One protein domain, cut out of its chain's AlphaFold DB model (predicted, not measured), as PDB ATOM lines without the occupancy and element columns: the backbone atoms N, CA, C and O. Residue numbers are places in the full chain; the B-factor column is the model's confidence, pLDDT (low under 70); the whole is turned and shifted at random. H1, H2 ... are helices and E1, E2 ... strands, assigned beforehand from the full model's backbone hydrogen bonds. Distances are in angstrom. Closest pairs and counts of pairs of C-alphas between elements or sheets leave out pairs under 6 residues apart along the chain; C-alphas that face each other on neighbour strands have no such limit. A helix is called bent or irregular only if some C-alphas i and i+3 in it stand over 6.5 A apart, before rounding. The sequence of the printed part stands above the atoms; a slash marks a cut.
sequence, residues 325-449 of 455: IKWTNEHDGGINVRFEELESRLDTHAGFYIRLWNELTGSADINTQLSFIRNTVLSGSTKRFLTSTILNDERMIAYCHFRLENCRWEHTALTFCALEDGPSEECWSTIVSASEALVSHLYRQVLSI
ATOM      1  N   ILE A 325     -26.988 -31.197  -6.606       78.31
ATOM      2  CA  ILE A 325     -25.922 -31.029  -5.621       78.31
ATOM      3  C   ILE A 325     -25.141 -32.333  -5.566       78.31
ATOM      4  O   ILE A 325     -25.692 -33.414  -5.356       78.31
ATOM      5  N   LYS A 326     -23.831 -32.217  -5.770       79.31
ATOM      6  CA  LYS A 326     -22.891 -33.284  -5.443       79.31
ATOM      7  C   LYS A 326     -22.440 -33.069  -4.012       79.31
ATOM      8  O   LYS A 326     -21.978 -31.977  -3.688       79.31
ATOM      9  N   TRP A 327     -22.514 -34.105  -3.197       78.75
ATOM     10  CA  TRP A 327     -21.834 -34.120  -1.914       78.75
ATOM     11  C   TRP A 327     -20.973 -35.368  -1.810       78.75
ATOM     12  O   TRP A 327     -21.263 -36.418  -2.383       78.75
ATOM     13  N   THR A 328     -19.869 -35.233  -1.095       80.44
ATOM     14  CA  THR A 328     -19.024 -36.361  -0.728       80.44
ATOM     15  C   THR A 328     -19.472 -36.812   0.648       80.44
ATOM     16  O   THR A 328     -19.640 -35.990   1.545       80.44
ATOM     17  N   ASN A 329     -19.771 -38.100   0.793       79.56
ATOM     18  CA  ASN A 329     -20.038 -38.647   2.111       79.56
ATOM     19  C   ASN A 329     -18.681 -38.879   2.792       79.56
ATOM     20  O   ASN A 329     -17.821 -39.589   2.270       79.56
ATOM     21  N   GLU A 330     -18.468 -38.217   3.930       85.94
ATOM     22  CA  GLU A 330     -17.184 -38.220   4.643       85.94
ATOM     23  C   GLU A 330     -16.764 -39.629   5.088       85.94
ATOM     24  O   GLU A 330     -15.578 -39.885   5.288       85.94
ATOM     25  N   HIS A 331     -17.719 -40.556   5.214       84.44
ATOM     26  CA  HIS A 331     -17.471 -41.895   5.739       84.44
ATOM     27  C   HIS A 331     -17.067 -42.941   4.692       84.44
ATOM     28  O   HIS A 331     -16.360 -43.883   5.043       84.44
ATOM     29  N   ASP A 332     -17.491 -42.810   3.433       85.81
ATOM     30  CA  ASP A 332     -17.248 -43.819   2.386       85.81
ATOM     31  C   ASP A 332     -16.381 -43.300   1.222       85.81
ATOM     32  O   ASP A 332     -15.976 -44.080   0.360       85.81
ATOM     33  N   GLY A 333     -16.087 -41.992   1.177       82.62
ATOM     34  CA  GLY A 333     -15.406 -41.356   0.043       82.62
ATOM     35  C   GLY A 333     -16.221 -41.380  -1.260       82.62
ATOM     36  O   GLY A 333     -15.729 -40.976  -2.316       82.62
ATOM     37  N   GLY A 334     -17.468 -41.843  -1.200       82.44
ATOM     38  CA  GLY A 334     -18.416 -41.936  -2.290       82.44
ATOM     39  C   GLY A 334     -18.990 -40.570  -2.643       82.44
ATOM     40  O   GLY A 334     -19.421 -39.785  -1.790       82.44
ATOM     41  N   ILE A 335     -19.016 -40.281  -3.945       71.06
ATOM     42  CA  ILE A 335     -19.732 -39.126  -4.483       71.06
ATOM     43  C   ILE A 335     -21.208 -39.501  -4.542       71.06
ATOM     44  O   ILE A 335     -21.627 -40.274  -5.402       71.06
ATOM     45  N   ASN A 336     -21.993 -38.914  -3.650       72.56
ATOM     46  CA  ASN A 336     -23.439 -39.011  -3.677       72.56
ATOM     47  C   ASN A 336     -24.008 -37.793  -4.417       72.56
ATOM     48  O   ASN A 336     -23.502 -36.670  -4.330       72.56
ATOM     49  N   VAL A 337     -25.055 -38.026  -5.201       68.12
ATOM     50  CA  VAL A 337     -25.721 -36.987  -5.986       68.12
ATOM     51  C   VAL A 337     -27.176 -36.957  -5.565       68.12
ATOM     52  O   VAL A 337     -27.857 -37.971  -5.676       68.12
ATOM     53  N   ARG A 338     -27.656 -35.795  -5.123       71.19
ATOM     54  CA  ARG A 338     -29.078 -35.576  -4.845       71.19
ATOM     55  C   ARG A 338     -29.558 -34.293  -5.497       71.19
ATOM     56  O   ARG A 338     -28.790 -33.368  -5.773       71.19
ATOM     57  N   PHE A 339     -30.857 -34.240  -5.730       70.69
ATOM     58  CA  PHE A 339     -31.552 -33.035  -6.142       70.69
ATOM     59  C   PHE A 339     -31.818 -32.130  -4.934       70.69
ATOM     60  O   PHE A 339     -32.405 -32.563  -3.945       70.69
ATOM     61  N   GLU A 340     -31.399 -30.867  -5.009       69.62
ATOM     62  CA  GLU A 340     -31.738 -29.858  -3.998       69.62
ATOM     63  C   GLU A 340     -33.242 -29.574  -4.040       69.62
ATOM     64  O   GLU A 340     -33.739 -29.199  -5.102       69.62
ATOM     65  N   GLU A 341     -33.956 -29.763  -2.920       59.94
ATOM     66  CA  GLU A 341     -35.357 -29.338  -2.681       59.94
ATOM     67  C   GLU A 341     -36.438 -29.872  -3.654       59.94
ATOM     68  O   GLU A 341     -37.635 -29.716  -3.414       59.94
ATOM     69  N   LEU A 342     -36.041 -30.529  -4.746       59.50
ATOM     70  CA  LEU A 342     -36.899 -30.880  -5.875       59.50
ATOM     71  C   LEU A 342     -37.102 -32.383  -6.050       59.50
ATOM     72  O   LEU A 342     -37.832 -32.757  -6.956       59.50
ATOM     73  N   GLU A 343     -36.484 -33.243  -5.242       61.34
ATOM     74  CA  GLU A 343     -36.612 -34.701  -5.398       61.34
ATOM     75  C   GLU A 343     -38.071 -35.151  -5.215       61.34
ATOM     76  O   GLU A 343     -38.644 -35.772  -6.108       61.34
ATOM     77  N   SER A 344     -38.738 -34.680  -4.152       67.12
ATOM     78  CA  SER A 344     -40.173 -34.917  -3.936       67.12
ATOM     79  C   SER A 344     -41.039 -34.349  -5.067       67.12
ATOM     80  O   SER A 344     -42.010 -34.975  -5.492       67.12
ATOM     81  N   ARG A 345     -40.673 -33.182  -5.613       70.06
ATOM     82  CA  ARG A 345     -41.394 -32.550  -6.728       70.06
ATOM     83  C   ARG A 345     -41.193 -33.301  -8.037       70.06
ATOM     84  O   ARG A 345     -42.157 -33.471  -8.768       70.06
ATOM     85  N   LEU A 346     -39.974 -33.730  -8.355       75.38
ATOM     86  CA  LEU A 346     -39.665 -34.498  -9.560       75.38
ATOM     87  C   LEU A 346     -40.371 -35.845  -9.537       75.38
ATOM     88  O   LEU A 346     -40.918 -36.241 -10.558       75.38
ATOM     89  N   ASP A 347     -40.401 -36.512  -8.389       79.69
ATOM     90  CA  ASP A 347     -41.097 -37.786  -8.224       79.69
ATOM     91  C   ASP A 347     -42.594 -37.620  -8.438       79.69
ATOM     92  O   ASP A 347     -43.200 -38.312  -9.258       79.69
ATOM     93  N   THR A 348     -43.165 -36.605  -7.790       76.81
ATOM     94  CA  THR A 348     -44.576 -36.252  -7.955       76.81
ATOM     95  C   THR A 348     -44.876 -35.775  -9.380       76.81
ATOM     96  O   THR A 348     -45.977 -35.956  -9.879       76.81
ATOM     97  N   HIS A 349     -43.923 -35.177 -10.096       81.19
ATOM     98  CA  HIS A 349     -44.160 -34.598 -11.423       81.19
ATOM     99  C   HIS A 349     -43.606 -35.431 -12.584       81.19
ATOM    100  O   HIS A 349     -43.801 -35.049 -13.738       81.19
ATOM    101  N   ALA A 350     -42.973 -36.580 -12.341       87.81
ATOM    102  CA  ALA A 350     -42.364 -37.401 -13.388       87.81
ATOM    103  C   ALA A 350     -43.386 -37.765 -14.474       87.81
ATOM    104  O   ALA A 350     -43.152 -37.535 -15.662       87.81
ATOM    105  N   GLY A 351     -44.579 -38.211 -14.067       87.19
ATOM    106  CA  GLY A 351     -45.674 -38.504 -14.991       87.19
ATOM    107  C   GLY A 351     -46.155 -37.285 -15.789       87.19
ATOM    108  O   GLY A 351     -46.542 -37.432 -16.947       87.19
ATOM    109  N   PHE A 352     -46.103 -36.079 -15.214       86.44
ATOM    110  CA  PHE A 352     -46.402 -34.838 -15.935       86.44
ATOM    111  C   PHE A 352     -45.337 -34.542 -16.994       86.44
ATOM    112  O   PHE A 352     -45.688 -34.303 -18.149       86.44
ATOM    113  N   TYR A 353     -44.054 -34.608 -16.632       89.00
ATOM    114  CA  TYR A 353     -42.959 -34.344 -17.563       89.00
ATOM    115  C   TYR A 353     -42.920 -35.354 -18.711       89.00
ATOM    116  O   TYR A 353     -42.717 -34.953 -19.853       89.00
ATOM    117  N   ILE A 354     -43.197 -36.637 -18.452       91.00
ATOM    118  CA  ILE A 354     -43.308 -37.639 -19.521       91.00
ATOM    119  C   ILE A 354     -44.477 -37.334 -20.456       91.00
ATOM    120  O   ILE A 354     -44.292 -37.337 -21.667       91.00
ATOM    121  N   ARG A 355     -45.666 -36.995 -19.941       89.88
ATOM    122  CA  ARG A 355     -46.788 -36.585 -20.809       89.88
ATOM    123  C   ARG A 355     -46.446 -35.359 -21.638       89.88
ATOM    124  O   ARG A 355     -46.752 -35.315 -22.823       89.88
ATOM    125  N   LEU A 356     -45.797 -34.378 -21.025       89.88
ATOM    126  CA  LEU A 356     -45.326 -33.186 -21.706       89.88
ATOM    127  C   LEU A 356     -44.369 -33.552 -22.850       89.88
ATOM    128  O   LEU A 356     -44.505 -33.029 -23.956       89.88
ATOM    129  N   TRP A 357     -43.444 -34.479 -22.617       91.50
ATOM    130  CA  TRP A 357     -42.553 -34.981 -23.654       91.50
ATOM    131  C   TRP A 357     -43.282 -35.733 -24.760       91.50
ATOM    132  O   TRP A 357     -43.018 -35.470 -25.931       91.50
ATOM    133  N   ASN A 358     -44.240 -36.587 -24.408       93.44
ATOM    134  CA  ASN A 358     -45.083 -37.285 -25.374       93.44
ATOM    135  C   ASN A 358     -45.838 -36.291 -26.259       93.44
ATOM    136  O   ASN A 358     -45.914 -36.478 -27.469       93.44
ATOM    137  N   GLU A 359     -46.346 -35.200 -25.683       90.88
ATOM    138  CA  GLU A 359     -46.983 -34.134 -26.452       90.88
ATOM    139  C   GLU A 359     -45.979 -33.398 -27.347       90.88
ATOM    140  O   GLU A 359     -46.288 -33.099 -28.499       90.88
ATOM    141  N   LEU A 360     -44.756 -33.122 -26.891       89.69
ATOM    142  CA  LEU A 360     -43.745 -32.469 -27.731       89.69
ATOM    143  C   LEU A 360     -43.315 -33.319 -28.927       89.69
ATOM    144  O   LEU A 360     -43.173 -32.783 -30.026       89.69
ATOM    145  N   THR A 361     -43.103 -34.615 -28.717       92.25
ATOM    146  CA  THR A 361     -42.475 -35.504 -29.706       92.25
ATOM    147  C   THR A 361     -43.473 -36.358 -30.475       92.25
ATOM    148  O   THR A 361     -43.131 -36.896 -31.523       92.25
ATOM    149  N   GLY A 362     -44.699 -36.494 -29.966       93.00
ATOM    150  CA  GLY A 362     -45.682 -37.459 -30.454       93.00
ATOM    151  C   GLY A 362     -45.355 -38.910 -30.082       93.00
ATOM    152  O   GLY A 362     -45.967 -39.815 -30.643       93.00
ATOM    153  N   SER A 363     -44.392 -39.155 -29.183       94.88
ATOM    154  CA  SER A 363     -43.923 -40.500 -28.837       94.88
ATOM    155  C   SER A 363     -43.624 -40.658 -27.347       94.88
ATOM    156  O   SER A 363     -43.003 -39.793 -26.726       94.88
ATOM    157  N   ALA A 364     -44.030 -41.804 -26.795       94.56
ATOM    158  CA  ALA A 364     -43.686 -42.230 -25.438       94.56
ATOM    159  C   ALA A 364     -42.316 -42.915 -25.335       94.56
ATOM    160  O   ALA A 364     -41.849 -43.171 -24.231       94.56
ATOM    161  N   ASP A 365     -41.667 -43.209 -26.463       94.56
ATOM    162  CA  ASP A 365     -40.350 -43.836 -26.473       94.56
ATOM    163  C   ASP A 365     -39.253 -42.833 -26.075       94.56
ATOM    164  O   ASP A 365     -39.093 -41.770 -26.688       94.56
ATOM    165  N   ILE A 366     -38.466 -43.196 -25.058       94.00
ATOM    166  CA  ILE A 366     -37.370 -42.370 -24.541       94.00
ATOM    167  C   ILE A 366     -36.329 -42.061 -25.621       94.00
ATOM    168  O   ILE A 366     -35.830 -40.938 -25.677       94.00
ATOM    169  N   ASN A 367     -36.026 -42.998 -26.524       93.69
ATOM    170  CA  ASN A 367     -35.030 -42.768 -27.574       93.69
ATOM    171  C   ASN A 367     -35.512 -41.716 -28.579       93.69
ATOM    172  O   ASN A 367     -34.739 -40.857 -29.007       93.69
ATOM    173  N   THR A 368     -36.803 -41.718 -28.904       94.56
ATOM    174  CA  THR A 368     -37.455 -40.681 -29.708       94.56
ATOM    175  C   THR A 368     -37.383 -39.322 -29.009       94.56
ATOM    176  O   THR A 368     -37.105 -38.311 -29.648       94.56
ATOM    177  N   GLN A 369     -37.552 -39.275 -27.685       93.50
ATOM    178  CA  GLN A 369     -37.460 -38.029 -26.917       93.50
ATOM    179  C   GLN A 369     -36.029 -37.492 -26.800       93.50
ATOM    180  O   GLN A 369     -35.786 -36.304 -27.018       93.50
ATOM    181  N   LEU A 370     -35.056 -38.364 -26.536       91.56
ATOM    182  CA  LEU A 370     -33.641 -37.998 -26.492       91.56
ATOM    183  C   LEU A 370     -33.125 -37.588 -27.874       91.56
ATOM    184  O   LEU A 370     -32.430 -36.581 -28.005       91.56
ATOM    185  N   SER A 371     -33.495 -38.325 -28.924       91.12
ATOM    186  CA  SER A 371     -33.156 -37.950 -30.299       91.12
ATOM    187  C   SER A 371     -33.821 -36.640 -30.698       91.12
ATOM    188  O   SER A 371     -33.163 -35.825 -31.339       91.12
ATOM    189  N   PHE A 372     -35.058 -36.374 -30.259       90.19
ATOM    190  CA  PHE A 372     -35.688 -35.074 -30.447       90.19
ATOM    191  C   PHE A 372     -34.812 -33.968 -29.866       90.19
ATOM    192  O   PHE A 372     -34.561 -33.019 -30.582       90.19
ATOM    193  N   ILE A 373     -34.260 -34.084 -28.657       88.12
ATOM    194  CA  ILE A 373     -33.389 -33.050 -28.045       88.12
ATOM    195  C   ILE A 373     -32.047 -32.903 -28.751       88.12
ATOM    196  O   ILE A 373     -31.582 -31.791 -29.011       88.12
ATOM    197  N   ARG A 374     -31.412 -34.031 -29.069       88.38
ATOM    198  CA  ARG A 374     -30.103 -34.050 -29.732       88.38
ATOM    199  C   ARG A 374     -30.189 -33.451 -31.131       88.38
ATOM    200  O   ARG A 374     -29.336 -32.652 -31.512       88.38
ATOM    201  N   ASN A 375     -31.254 -33.796 -31.849       84.00
ATOM    202  CA  ASN A 375     -31.449 -33.468 -33.255       84.00
ATOM    203  C   ASN A 375     -32.408 -32.289 -33.470       84.00
ATOM    204  O   ASN A 375     -32.761 -32.013 -34.616       84.00
ATOM    205  N   THR A 376     -32.899 -31.624 -32.414       69.00
ATOM    206  CA  THR A 376     -34.071 -30.752 -32.572       69.00
ATOM    207  C   THR A 376     -33.811 -29.603 -33.531       69.00
ATOM    208  O   THR A 376     -32.864 -28.834 -33.375       69.00
ATOM    209  N   VAL A 377     -34.791 -29.400 -34.413       60.53
ATOM    210  CA  VAL A 377     -35.043 -28.228 -35.274       60.53
ATOM    211  C   VAL A 377     -35.444 -26.992 -34.438       60.53
ATOM    212  O   VAL A 377     -36.205 -26.127 -34.868       60.53
ATOM    213  N   LEU A 378     -34.999 -26.900 -33.186       70.25
ATOM    214  CA  LEU A 378     -35.224 -25.710 -32.381       70.25
ATOM    215  C   LEU A 378     -34.233 -24.650 -32.837       70.25
ATOM    216  O   LEU A 378     -33.031 -24.899 -32.931       70.25
ATOM    217  N   SER A 379     -34.741 -23.448 -33.112       77.75
ATOM    218  CA  SER A 379     -33.884 -22.302 -33.403       77.75
ATOM    219  C   SER A 379     -32.798 -22.176 -32.324       77.75
ATOM    220  O   SER A 379     -33.058 -22.437 -31.144       77.75
ATOM    221  N   GLY A 380     -31.586 -21.746 -32.689       85.50
ATOM    222  CA  GLY A 380     -30.493 -21.585 -31.719       85.50
ATOM    223  C   GLY A 380     -30.851 -20.665 -30.538       85.50
ATOM    224  O   GLY A 380     -30.266 -20.774 -29.463       85.50
ATOM    225  N   SER A 381     -31.835 -19.775 -30.699       84.56
ATOM    226  CA  SER A 381     -32.448 -19.008 -29.606       84.56
ATOM    227  C   SER A 381     -33.300 -19.865 -28.670       84.56
ATOM    228  O   SER A 381     -33.129 -19.775 -27.458       84.56
ATOM    229  N   THR A 382     -34.181 -20.719 -29.197       84.69
ATOM    230  CA  THR A 382     -35.033 -21.586 -28.370       84.69
ATOM    231  C   THR A 382     -34.198 -22.600 -27.593       84.69
ATOM    232  O   THR A 382     -34.432 -22.786 -26.406       84.69
ATOM    233  N   LYS A 383     -33.175 -23.200 -28.217       86.81
ATOM    234  CA  LYS A 383     -32.276 -24.144 -27.531       86.81
ATOM    235  C   LYS A 383     -31.538 -23.490 -26.358       86.81
ATOM    236  O   LYS A 383     -31.540 -24.031 -25.255       86.81
ATOM    237  N   ARG A 384     -30.968 -22.296 -26.573       87.75
ATOM    238  CA  ARG A 384     -30.338 -21.502 -25.499       87.75
ATOM    239  C   ARG A 384     -31.315 -21.220 -24.365       87.75
ATOM    240  O   ARG A 384     -30.967 -21.368 -23.202       87.75
ATOM    241  N   PHE A 385     -32.547 -20.871 -24.711       85.38
ATOM    242  CA  PHE A 385     -33.573 -20.578 -23.727       85.38
ATOM    243  C   PHE A 385     -33.997 -21.813 -22.907       85.38
ATOM    244  O   PHE A 385     -34.156 -21.729 -21.694       85.38
ATOM    245  N   LEU A 386     -34.103 -22.988 -23.535       88.38
ATOM    246  CA  LEU A 386     -34.444 -24.232 -22.839       88.38
ATOM    247  C   LEU A 386     -33.286 -24.822 -22.023       88.38
ATOM    248  O   LEU A 386     -33.508 -25.768 -21.274       88.38
ATOM    249  N   THR A 387     -32.066 -24.285 -22.124       89.50
ATOM    250  CA  THR A 387     -30.877 -24.857 -21.463       89.50
ATOM    251  C   THR A 387     -31.003 -24.893 -19.935       89.50
ATOM    252  O   THR A 387     -30.464 -25.790 -19.292       89.50
ATOM    253  N   SER A 388     -31.760 -23.964 -19.346       88.19
ATOM    254  CA  SER A 388     -32.057 -23.932 -17.908       88.19
ATOM    255  C   SER A 388     -33.291 -24.748 -17.512       88.19
ATOM    256  O   SER A 388     -33.753 -24.647 -16.375       88.19
ATOM    257  N   THR A 389     -33.859 -25.523 -18.437       90.94
ATOM    258  CA  THR A 389     -35.113 -26.252 -18.231       90.94
ATOM    259  C   THR A 389     -34.910 -27.759 -18.286       90.94
ATOM    260  O   THR A 389     -33.982 -28.253 -18.929       90.94
ATOM    261  N   ILE A 390     -35.830 -28.500 -17.672       89.06
ATOM    262  CA  ILE A 390     -35.910 -29.959 -17.776       89.06
ATOM    263  C   ILE A 390     -36.071 -30.431 -19.232       89.06
ATOM    264  O   ILE A 390     -35.711 -31.559 -19.561       89.06
ATOM    265  N   LEU A 391     -36.553 -29.556 -20.128       89.25
ATOM    266  CA  LEU A 391     -36.748 -29.892 -21.537       89.25
ATOM    267  C   LEU A 391     -35.454 -30.014 -22.345       89.25
ATOM    268  O   LEU A 391     -35.481 -30.456 -23.484       89.25
ATOM    269  N   ASN A 392     -34.317 -29.605 -21.795       90.75
ATOM    270  CA  ASN A 392     -33.028 -29.730 -22.469       90.75
ATOM    271  C   ASN A 392     -32.031 -30.532 -21.621       90.75
ATOM    272  O   ASN A 392     -30.822 -30.377 -21.780       90.75
ATOM    273  N   ASP A 393     -32.527 -31.363 -20.698       90.19
ATOM    274  CA  ASP A 393     -31.696 -32.214 -19.852       90.19
ATOM    275  C   ASP A 393     -32.044 -33.693 -20.044       90.19
ATOM    276  O   ASP A 393     -33.019 -34.207 -19.498       90.19
ATOM    277  N   GLU A 394     -31.201 -34.391 -20.805       91.00
ATOM    278  CA  GLU A 394     -31.344 -35.823 -21.087       91.00
ATOM    279  C   GLU A 394     -31.421 -36.683 -19.818       91.00
ATOM    280  O   GLU A 394     -32.148 -37.676 -19.780       91.00
ATOM    281  N   ARG A 395     -30.708 -36.292 -18.753       87.00
ATOM    282  CA  ARG A 395     -30.663 -37.054 -17.499       87.00
ATOM    283  C   ARG A 395     -31.989 -36.954 -16.772       87.00
ATOM    284  O   ARG A 395     -32.450 -37.943 -16.214       87.00
ATOM    285  N   MET A 396     -32.609 -35.775 -16.791       89.12
ATOM    286  CA  MET A 396     -33.905 -35.587 -16.141       89.12
ATOM    287  C   MET A 396     -35.011 -36.355 -16.857       89.12
ATOM    288  O   MET A 396     -35.914 -36.872 -16.215       89.12
ATOM    289  N   ILE A 397     -34.924 -36.487 -18.175       90.56
ATOM    290  CA  ILE A 397     -35.892 -37.260 -18.961       90.56
ATOM    291  C   ILE A 397     -35.797 -38.730 -18.619       90.56
ATOM    292  O   ILE A 397     -36.805 -39.359 -18.306       90.56
ATOM    293  N   ALA A 398     -34.576 -39.257 -18.632       89.75
ATOM    294  CA  ALA A 398     -34.327 -40.627 -18.234       89.75
ATOM    295  C   ALA A 398     -34.767 -40.880 -16.787       89.75
ATOM    296  O   ALA A 398     -35.411 -41.891 -16.519       89.75
ATOM    297  N   TYR A 399     -34.520 -39.929 -15.880       87.88
ATOM    298  CA  TYR A 399     -35.028 -39.980 -14.511       87.88
ATOM    299  C   TYR A 399     -36.561 -40.045 -14.459       87.88
ATOM    300  O   TYR A 399     -37.115 -40.904 -13.776       87.88
ATOM    301  N   CYS A 400     -37.268 -39.182 -15.192       90.06
ATOM    302  CA  CYS A 400     -38.731 -39.188 -15.207       90.06
ATOM    303  C   CYS A 400     -39.308 -40.494 -15.775       90.06
ATOM    304  O   CYS A 400     -40.300 -40.989 -15.241       90.06
ATOM    305  N   HIS A 401     -38.687 -41.076 -16.809       91.00
ATOM    306  CA  HIS A 401     -39.076 -42.392 -17.345       91.00
ATOM    307  C   HIS A 401     -38.862 -43.486 -16.308       91.00
ATOM    308  O   HIS A 401     -39.763 -44.274 -16.036       91.00
ATOM    309  N   PHE A 402     -37.691 -43.480 -15.676       87.50
ATOM    310  CA  PHE A 402     -37.337 -44.417 -14.624       87.50
ATOM    311  C   PHE A 402     -38.325 -44.373 -13.449       87.50
ATOM    312  O   PHE A 402     -38.842 -45.411 -13.038       87.50
ATOM    313  N   ARG A 403     -38.651 -43.179 -12.938       86.00
ATOM    314  CA  ARG A 403     -39.628 -43.041 -11.846       86.00
ATOM    315  C   ARG A 403     -41.024 -43.478 -12.266       86.00
ATOM    316  O   ARG A 403     -41.700 -44.127 -11.475       86.00
ATOM    317  N   LEU A 404     -41.449 -43.177 -13.495       86.00
ATOM    318  CA  LEU A 404     -42.758 -43.603 -13.986       86.00
ATOM    319  C   LEU A 404     -42.883 -45.133 -14.043       86.00
ATOM    320  O   LEU A 404     -43.927 -45.660 -13.664       86.00
ATOM    321  N   GLU A 405     -41.835 -45.838 -14.477       85.81
ATOM    322  CA  GLU A 405     -41.823 -47.304 -14.463       85.81
ATOM    323  C   GLU A 405     -41.789 -47.854 -13.033       85.81
ATOM    324  O   GLU A 405     -42.588 -48.731 -12.709       85.81
ATOM    325  N   ASN A 406     -40.973 -47.298 -12.130       82.56
ATOM    326  CA  ASN A 406     -40.959 -47.729 -10.724       82.56
ATOM    327  C   ASN A 406     -42.328 -47.579 -10.047       82.56
ATOM    328  O   ASN A 406     -42.791 -48.517  -9.403       82.56
ATOM    329  N   CYS A 407     -43.022 -46.453 -10.246       81.62
ATOM    330  CA  CYS A 407     -44.365 -46.257  -9.693       81.62
ATOM    331  C   CYS A 407     -45.372 -47.297 -10.221       81.62
ATOM    332  O   CYS A 407     -46.287 -47.695  -9.498       81.62
ATOM    333  N   ARG A 408     -45.229 -47.760 -11.474       80.06
ATOM    334  CA  ARG A 408     -46.069 -48.842 -12.021       80.06
ATOM    335  C   ARG A 408     -45.798 -50.165 -11.320       80.06
ATOM    336  O   ARG A 408     -46.753 -50.883 -11.021       80.06
ATOM    337  N   TRP A 409     -44.535 -50.475 -11.037       76.94
ATOM    338  CA  TRP A 409     -44.164 -51.676 -10.291       76.94
ATOM    339  C   TRP A 409     -44.671 -51.630  -8.853       76.94
ATOM    340  O   TRP A 409     -45.295 -52.593  -8.423       76.94
ATOM    341  N   GLU A 410     -44.510 -50.507  -8.152       76.75
ATOM    342  CA  GLU A 410     -45.035 -50.316  -6.791       76.75
ATOM    343  C   GLU A 410     -46.559 -50.480  -6.742       76.75
ATOM    344  O   GLU A 410     -47.087 -51.201  -5.896       76.75
ATOM    345  N   HIS A 411     -47.289 -49.877  -7.686       72.62
ATOM    346  CA  HIS A 411     -48.741 -50.036  -7.761       72.62
ATOM    347  C   HIS A 411     -49.149 -51.479  -8.087       72.62
ATOM    348  O   HIS A 411     -50.123 -51.990  -7.535       72.62
ATOM    349  N   THR A 412     -48.415 -52.151  -8.977       71.81
ATOM    350  CA  THR A 412     -48.658 -53.557  -9.334       71.81
ATOM    351  C   THR A 412     -48.438 -54.454  -8.118       71.81
ATOM    352  O   THR A 412     -49.323 -55.225  -7.762       71.81
ATOM    353  N   ALA A 413     -47.321 -54.270  -7.416       68.19
ATOM    354  CA  ALA A 413     -46.985 -54.918  -6.157       68.19
ATOM    355  C   ALA A 413     -48.077 -54.725  -5.088       68.19
ATOM    356  O   ALA A 413     -48.563 -55.702  -4.526       68.19
ATOM    357  N   LEU A 414     -48.539 -53.488  -4.865       69.75
ATOM    358  CA  LEU A 414     -49.633 -53.189  -3.930       69.75
ATOM    359  C   LEU A 414     -50.971 -53.811  -4.356       69.75
ATOM    360  O   LEU A 414     -51.737 -54.261  -3.507       69.75
ATOM    361  N   THR A 415     -51.253 -53.865  -5.660       69.38
ATOM    362  CA  THR A 415     -52.456 -54.527  -6.190       69.38
ATOM    363  C   THR A 415     -52.394 -56.034  -5.943       69.38
ATOM    364  O   THR A 415     -53.390 -56.621  -5.532       69.38
ATOM    365  N   PHE A 416     -51.223 -56.652  -6.123       66.62
ATOM    366  CA  PHE A 416     -51.006 -58.058  -5.789       66.62
ATOM    367  C   PHE A 416     -51.124 -58.318  -4.279       66.62
ATOM    368  O   PHE A 416     -51.752 -59.304  -3.907       66.62
ATOM    369  N   CYS A 417     -50.619 -57.431  -3.407       65.06
ATOM    370  CA  CYS A 417     -50.831 -57.521  -1.951       65.06
ATOM    371  C   CYS A 417     -52.310 -57.502  -1.540       65.06
ATOM    372  O   CYS A 417     -52.651 -58.032  -0.489       65.06
ATOM    373  N   ALA A 418     -53.161 -56.813  -2.305       67.81
ATOM    374  CA  ALA A 418     -54.567 -56.604  -1.968       67.81
ATOM    375  C   ALA A 418     -55.487 -57.760  -2.407       67.81
ATOM    376  O   ALA A 418     -56.663 -57.765  -2.046       67.81
ATOM    377  N   LEU A 419     -54.978 -58.721  -3.184       74.50
ATOM    378  CA  LEU A 419     -55.689 -59.960  -3.506       74.50
ATOM    379  C   LEU A 419     -55.616 -60.912  -2.303       74.50
ATOM    380  O   LEU A 419     -54.550 -61.058  -1.712       74.50
ATOM    381  N   GLU A 420     -56.738 -61.555  -1.955       57.03
ATOM    382  CA  GLU A 420     -56.924 -62.318  -0.701       57.03
ATOM    383  C   GLU A 420     -55.882 -63.427  -0.451       57.03
ATOM    384  O   GLU A 420     -55.642 -63.766   0.705       57.03
ATOM    385  N   ASP A 421     -55.211 -63.927  -1.493       77.00
ATOM    386  CA  ASP A 421     -54.195 -64.981  -1.371       77.00
ATOM    387  C   ASP A 421     -52.741 -64.475  -1.331       77.00
ATOM    388  O   ASP A 421     -51.841 -65.252  -1.018       77.00
ATOM    389  N   GLY A 422     -52.490 -63.187  -1.606       56.12
ATOM    390  CA  GLY A 422     -51.145 -62.607  -1.708       56.12
ATOM    391  C   GLY A 422     -50.236 -63.272  -2.768       56.12
ATOM    392  O   GLY A 422     -50.428 -64.415  -3.180       56.12
ATOM    393  N   PRO A 423     -49.210 -62.582  -3.286       64.38
ATOM    394  CA  PRO A 423     -48.214 -63.227  -4.137       64.38
ATOM    395  C   PRO A 423     -47.247 -64.058  -3.275       64.38
ATOM    396  O   PRO A 423     -46.891 -63.665  -2.163       64.38
ATOM    397  N   SER A 424     -46.795 -65.202  -3.798       79.25
ATOM    398  CA  SER A 424     -45.795 -66.036  -3.123       79.25
ATOM    399  C   SER A 424     -44.486 -65.269  -2.888       79.25
ATOM    400  O   SER A 424     -44.140 -64.349  -3.633       79.25
ATOM    401  N   GLU A 425     -43.719 -65.665  -1.871       73.75
ATOM    402  CA  GLU A 425     -42.408 -65.077  -1.542       73.75
ATOM    403  C   GLU A 425     -41.435 -65.100  -2.745       73.75
ATOM    404  O   GLU A 425     -40.670 -64.164  -2.978       73.75
ATOM    405  N   GLU A 426     -41.546 -66.127  -3.590       74.25
ATOM    406  CA  GLU A 426     -40.786 -66.276  -4.835       74.25
ATOM    407  C   GLU A 426     -41.186 -65.240  -5.907       74.25
ATOM    408  O   GLU A 426     -40.335 -64.702  -6.626       74.25
ATOM    409  N   CYS A 427     -42.473 -64.884  -5.971       71.12
ATOM    410  CA  CYS A 427     -42.980 -63.826  -6.846       71.12
ATOM    411  C   CYS A 427     -42.455 -62.450  -6.401       71.12
ATOM    412  O   CYS A 427     -41.968 -61.677  -7.230       71.12
ATOM    413  N   TRP A 428     -42.439 -62.179  -5.089       68.44
ATOM    414  CA  TRP A 428     -41.830 -60.965  -4.527       68.44
ATOM    415  C   TRP A 428     -40.347 -60.840  -4.857       68.44
ATOM    416  O   TRP A 428     -39.918 -59.801  -5.362       68.44
ATOM    417  N   SER A 429     -39.572 -61.902  -4.625       70.94
ATOM    418  CA  SER A 429     -38.135 -61.906  -4.916       70.94
ATOM    419  C   SER A 429     -37.851 -61.643  -6.398       70.94
ATOM    420  O   SER A 429     -36.878 -60.964  -6.734       70.94
ATOM    421  N   THR A 430     -38.701 -62.151  -7.291       73.75
ATOM    422  CA  THR A 430     -38.561 -61.953  -8.739       73.75
ATOM    423  C   THR A 430     -38.876 -60.513  -9.145       73.75
ATOM    424  O   THR A 430     -38.129 -59.921  -9.924       73.75
ATOM    425  N   ILE A 431     -39.938 -59.918  -8.589       64.25
ATOM    426  CA  ILE A 431     -40.325 -58.525  -8.861       64.25
ATOM    427  C   ILE A 431     -39.244 -57.554  -8.373       64.25
ATOM    428  O   ILE A 431     -38.834 -56.665  -9.122       64.25
ATOM    429  N   VAL A 432     -38.737 -57.747  -7.150       68.12
ATOM    430  CA  VAL A 432     -37.676 -56.903  -6.581       68.12
ATOM    431  C   VAL A 432     -36.404 -57.003  -7.427       68.12
ATOM    432  O   VAL A 432     -35.903 -55.977  -7.880       68.12
ATOM    433  N   SER A 433     -35.949 -58.215  -7.752       71.50
ATOM    434  CA  SER A 433     -34.738 -58.428  -8.560       71.50
ATOM    435  C   SER A 433     -34.852 -57.849  -9.981       71.50
ATOM    436  O   SER A 433     -33.925 -57.205 -10.477       71.50
ATOM    437  N   ALA A 434     -36.015 -57.989 -10.628       69.44
ATOM    438  CA  ALA A 434     -36.270 -57.384 -11.936       69.44
ATOM    439  C   ALA A 434     -36.269 -55.847 -11.873       69.44
ATOM    440  O   ALA A 434     -35.713 -55.194 -12.764       69.44
ATOM    441  N   SER A 435     -36.841 -55.269 -10.811       60.03
ATOM    442  CA  SER A 435     -36.813 -53.822 -10.590       60.03
ATOM    443  C   SER A 435     -35.382 -53.323 -10.373       60.03
ATOM    444  O   SER A 435     -34.953 -52.408 -11.070       60.03
ATOM    445  N   GLU A 436     -34.585 -53.982  -9.527       64.75
ATOM    446  CA  GLU A 436     -33.187 -53.626  -9.258       64.75
ATOM    447  C   GLU A 436     -32.301 -53.739 -10.505       64.75
ATOM    448  O   GLU A 436     -31.464 -52.869 -10.760       64.75
ATOM    449  N   ALA A 437     -32.506 -54.769 -11.333       70.62
ATOM    450  CA  ALA A 437     -31.788 -54.934 -12.593       70.62
ATOM    451  C   ALA A 437     -32.114 -53.811 -13.595       70.62
ATOM    452  O   ALA A 437     -31.204 -53.264 -14.228       70.62
ATOM    453  N   LEU A 438     -33.390 -53.422 -13.706       61.66
ATOM    454  CA  LEU A 438     -33.837 -52.318 -14.558       61.66
ATOM    455  C   LEU A 438     -33.308 -50.968 -14.050       61.66
ATOM    456  O   LEU A 438     -32.791 -50.176 -14.842       61.66
ATOM    457  N   VAL A 439     -33.367 -50.738 -12.733       59.09
ATOM    458  CA  VAL A 439     -32.782 -49.571 -12.056       59.09
ATOM    459  C   VAL A 439     -31.295 -49.486 -12.362       59.09
ATOM    460  O   VAL A 439     -30.826 -48.451 -12.828       59.09
ATOM    461  N   SER A 440     -30.549 -50.576 -12.171       65.25
ATOM    462  CA  SER A 440     -29.109 -50.614 -12.429       65.25
ATOM    463  C   SER A 440     -28.794 -50.360 -13.905       65.25
ATOM    464  O   SER A 440     -27.860 -49.621 -14.216       65.25
ATOM    465  N   HIS A 441     -29.584 -50.916 -14.829       69.31
ATOM    466  CA  HIS A 441     -29.406 -50.704 -16.263       69.31
ATOM    467  C   HIS A 441     -29.648 -49.244 -16.669       69.31
ATOM    468  O   HIS A 441     -28.797 -48.637 -17.322       69.31
ATOM    469  N   LEU A 442     -30.768 -48.655 -16.245       59.44
ATOM    470  CA  LEU A 442     -31.109 -47.264 -16.545       59.44
ATOM    471  C   LEU A 442     -30.156 -46.290 -15.852       59.44
ATOM    472  O   LEU A 442     -29.707 -45.332 -16.474       59.44
ATOM    473  N   TYR A 443     -29.760 -46.560 -14.609       63.38
ATOM    474  CA  TYR A 443     -28.772 -45.760 -13.889       63.38
ATOM    475  C   TYR A 443     -27.413 -45.774 -14.597       63.38
ATOM    476  O   TYR A 443     -26.806 -44.720 -14.783       63.38
ATOM    477  N   ARG A 444     -26.964 -46.937 -15.096       66.88
ATOM    478  CA  ARG A 444     -25.764 -47.026 -15.945       66.88
ATOM    479  C   ARG A 444     -25.927 -46.241 -17.242       66.88
ATOM    480  O   ARG A 444     -24.989 -45.548 -17.621       66.88
ATOM    481  N   GLN A 445     -27.090 -46.289 -17.893       63.69
ATOM    482  CA  GLN A 445     -27.344 -45.474 -19.083       63.69
ATOM    483  C   GLN A 445     -27.278 -43.973 -18.765       63.69
ATOM    484  O   GLN A 445     -26.566 -43.251 -19.459       63.69
ATOM    485  N   VAL A 446     -27.922 -43.505 -17.690       61.34
ATOM    486  CA  VAL A 446     -27.903 -42.090 -17.274       61.34
ATOM    487  C   VAL A 446     -26.498 -41.624 -16.905       61.34
ATOM    488  O   VAL A 446     -26.085 -40.546 -17.328       61.34
ATOM    489  N   LEU A 447     -25.747 -42.429 -16.150       64.25
ATOM    490  CA  LEU A 447     -24.367 -42.114 -15.778       64.25
ATOM    491  C   LEU A 447     -23.392 -42.202 -16.956       64.25
ATOM    492  O   LEU A 447     -22.376 -41.512 -16.949       64.25
ATOM    493  N   SER A 448     -23.697 -43.015 -17.972       67.62
ATOM    494  CA  SER A 448     -22.897 -43.095 -19.198       67.62
ATOM    495  C   SER A 448     -23.070 -41.883 -20.118       67.62
ATOM    496  O   SER A 448     -22.263 -41.704 -21.029       67.62
ATOM    497  N   ILE A 449     -24.081 -41.029 -19.884       66.00
ATOM    498  CA  ILE A 449     -24.234 -39.762 -20.608       66.00
ATOM    499  C   ILE A 449     -23.060 -38.856 -20.207       66.00
ATOM    500  O   ILE A 449     -22.990 -38.447 -19.041       66.00
TER     501      ILE A 449
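What this domain is: This is residues 325 to 449 of the 455 residues of an uncharacterized protein of Schizopora paradoxa (UniProt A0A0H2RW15). Look for a long helical hairpin, H4 and H5 side by side, with H1 crossing the first part of H4, H2 packed near that same end and H3 farther out beyond it. A small hairpin of two antiparallel strands, E1 and E2, comes before H1, and its loop, residues 329 to 334, sticks out. The printed part has 125 residues, with named elements in the order E1 E2 H1 H2 H3 H4 H5, and is mostly helix. It is loose, with a radius of gyration of the C-alphas of 17.6 A and spans of 58 by 43 by 25 A.

Where its parts are: Find C-alpha 325 at (-25.922, -31.029, -5.621), where E1, residues 325 to 328, begins. E2 is residues 335 to 339. H1, residues 343 to 361, is 25.0 A long and irregular, C-alphas 348 and 351 being 7.5 A apart, with a kink of 52 degrees near residue 350. H2 is residues 366 to 375 and H3 residues 380 to 386. H4, residues 394 to 417, runs 34.9 A from (-31.344, -35.823, -21.087). H5, residues 425 to 448, runs 34.3 A to (-22.897, -43.095, -19.198).

How they stand to each other: Start at H4, the hub, which touches H1, H2 and H5. H4 and H5 form a hairpin, opposite ways at a shallow tilt of 4 degrees, closest at the C-alphas of Arg 395 and Val 446, 5.7 A. Residues 346 to 354 of H1 touch H4, closest at the C-alphas of Ala 350 and Cys 400, 4.4 A. H2 touches H4 at a shallow tilt of 10 degrees, closest at the C-alphas of Leu 370 and Glu 394, 6.3 A. H3 touches no helix. In the hairpin E1 and E2, N 325 and O 338 are within hydrogen-bond range at 2.9 A. Every O i to N i+4 pair is within range in H2, H3, H4 and H5, and 13 of 15 in H1.

The domain as a whole: The C-alphas farthest apart, of Ser 381 and Asp 421, are 58.2 A apart. The printed part has no cut, and no link is long. The model's mean pLDDT over the printed part is 78.7; 35 residues are under 70, among them residues 438 to 449.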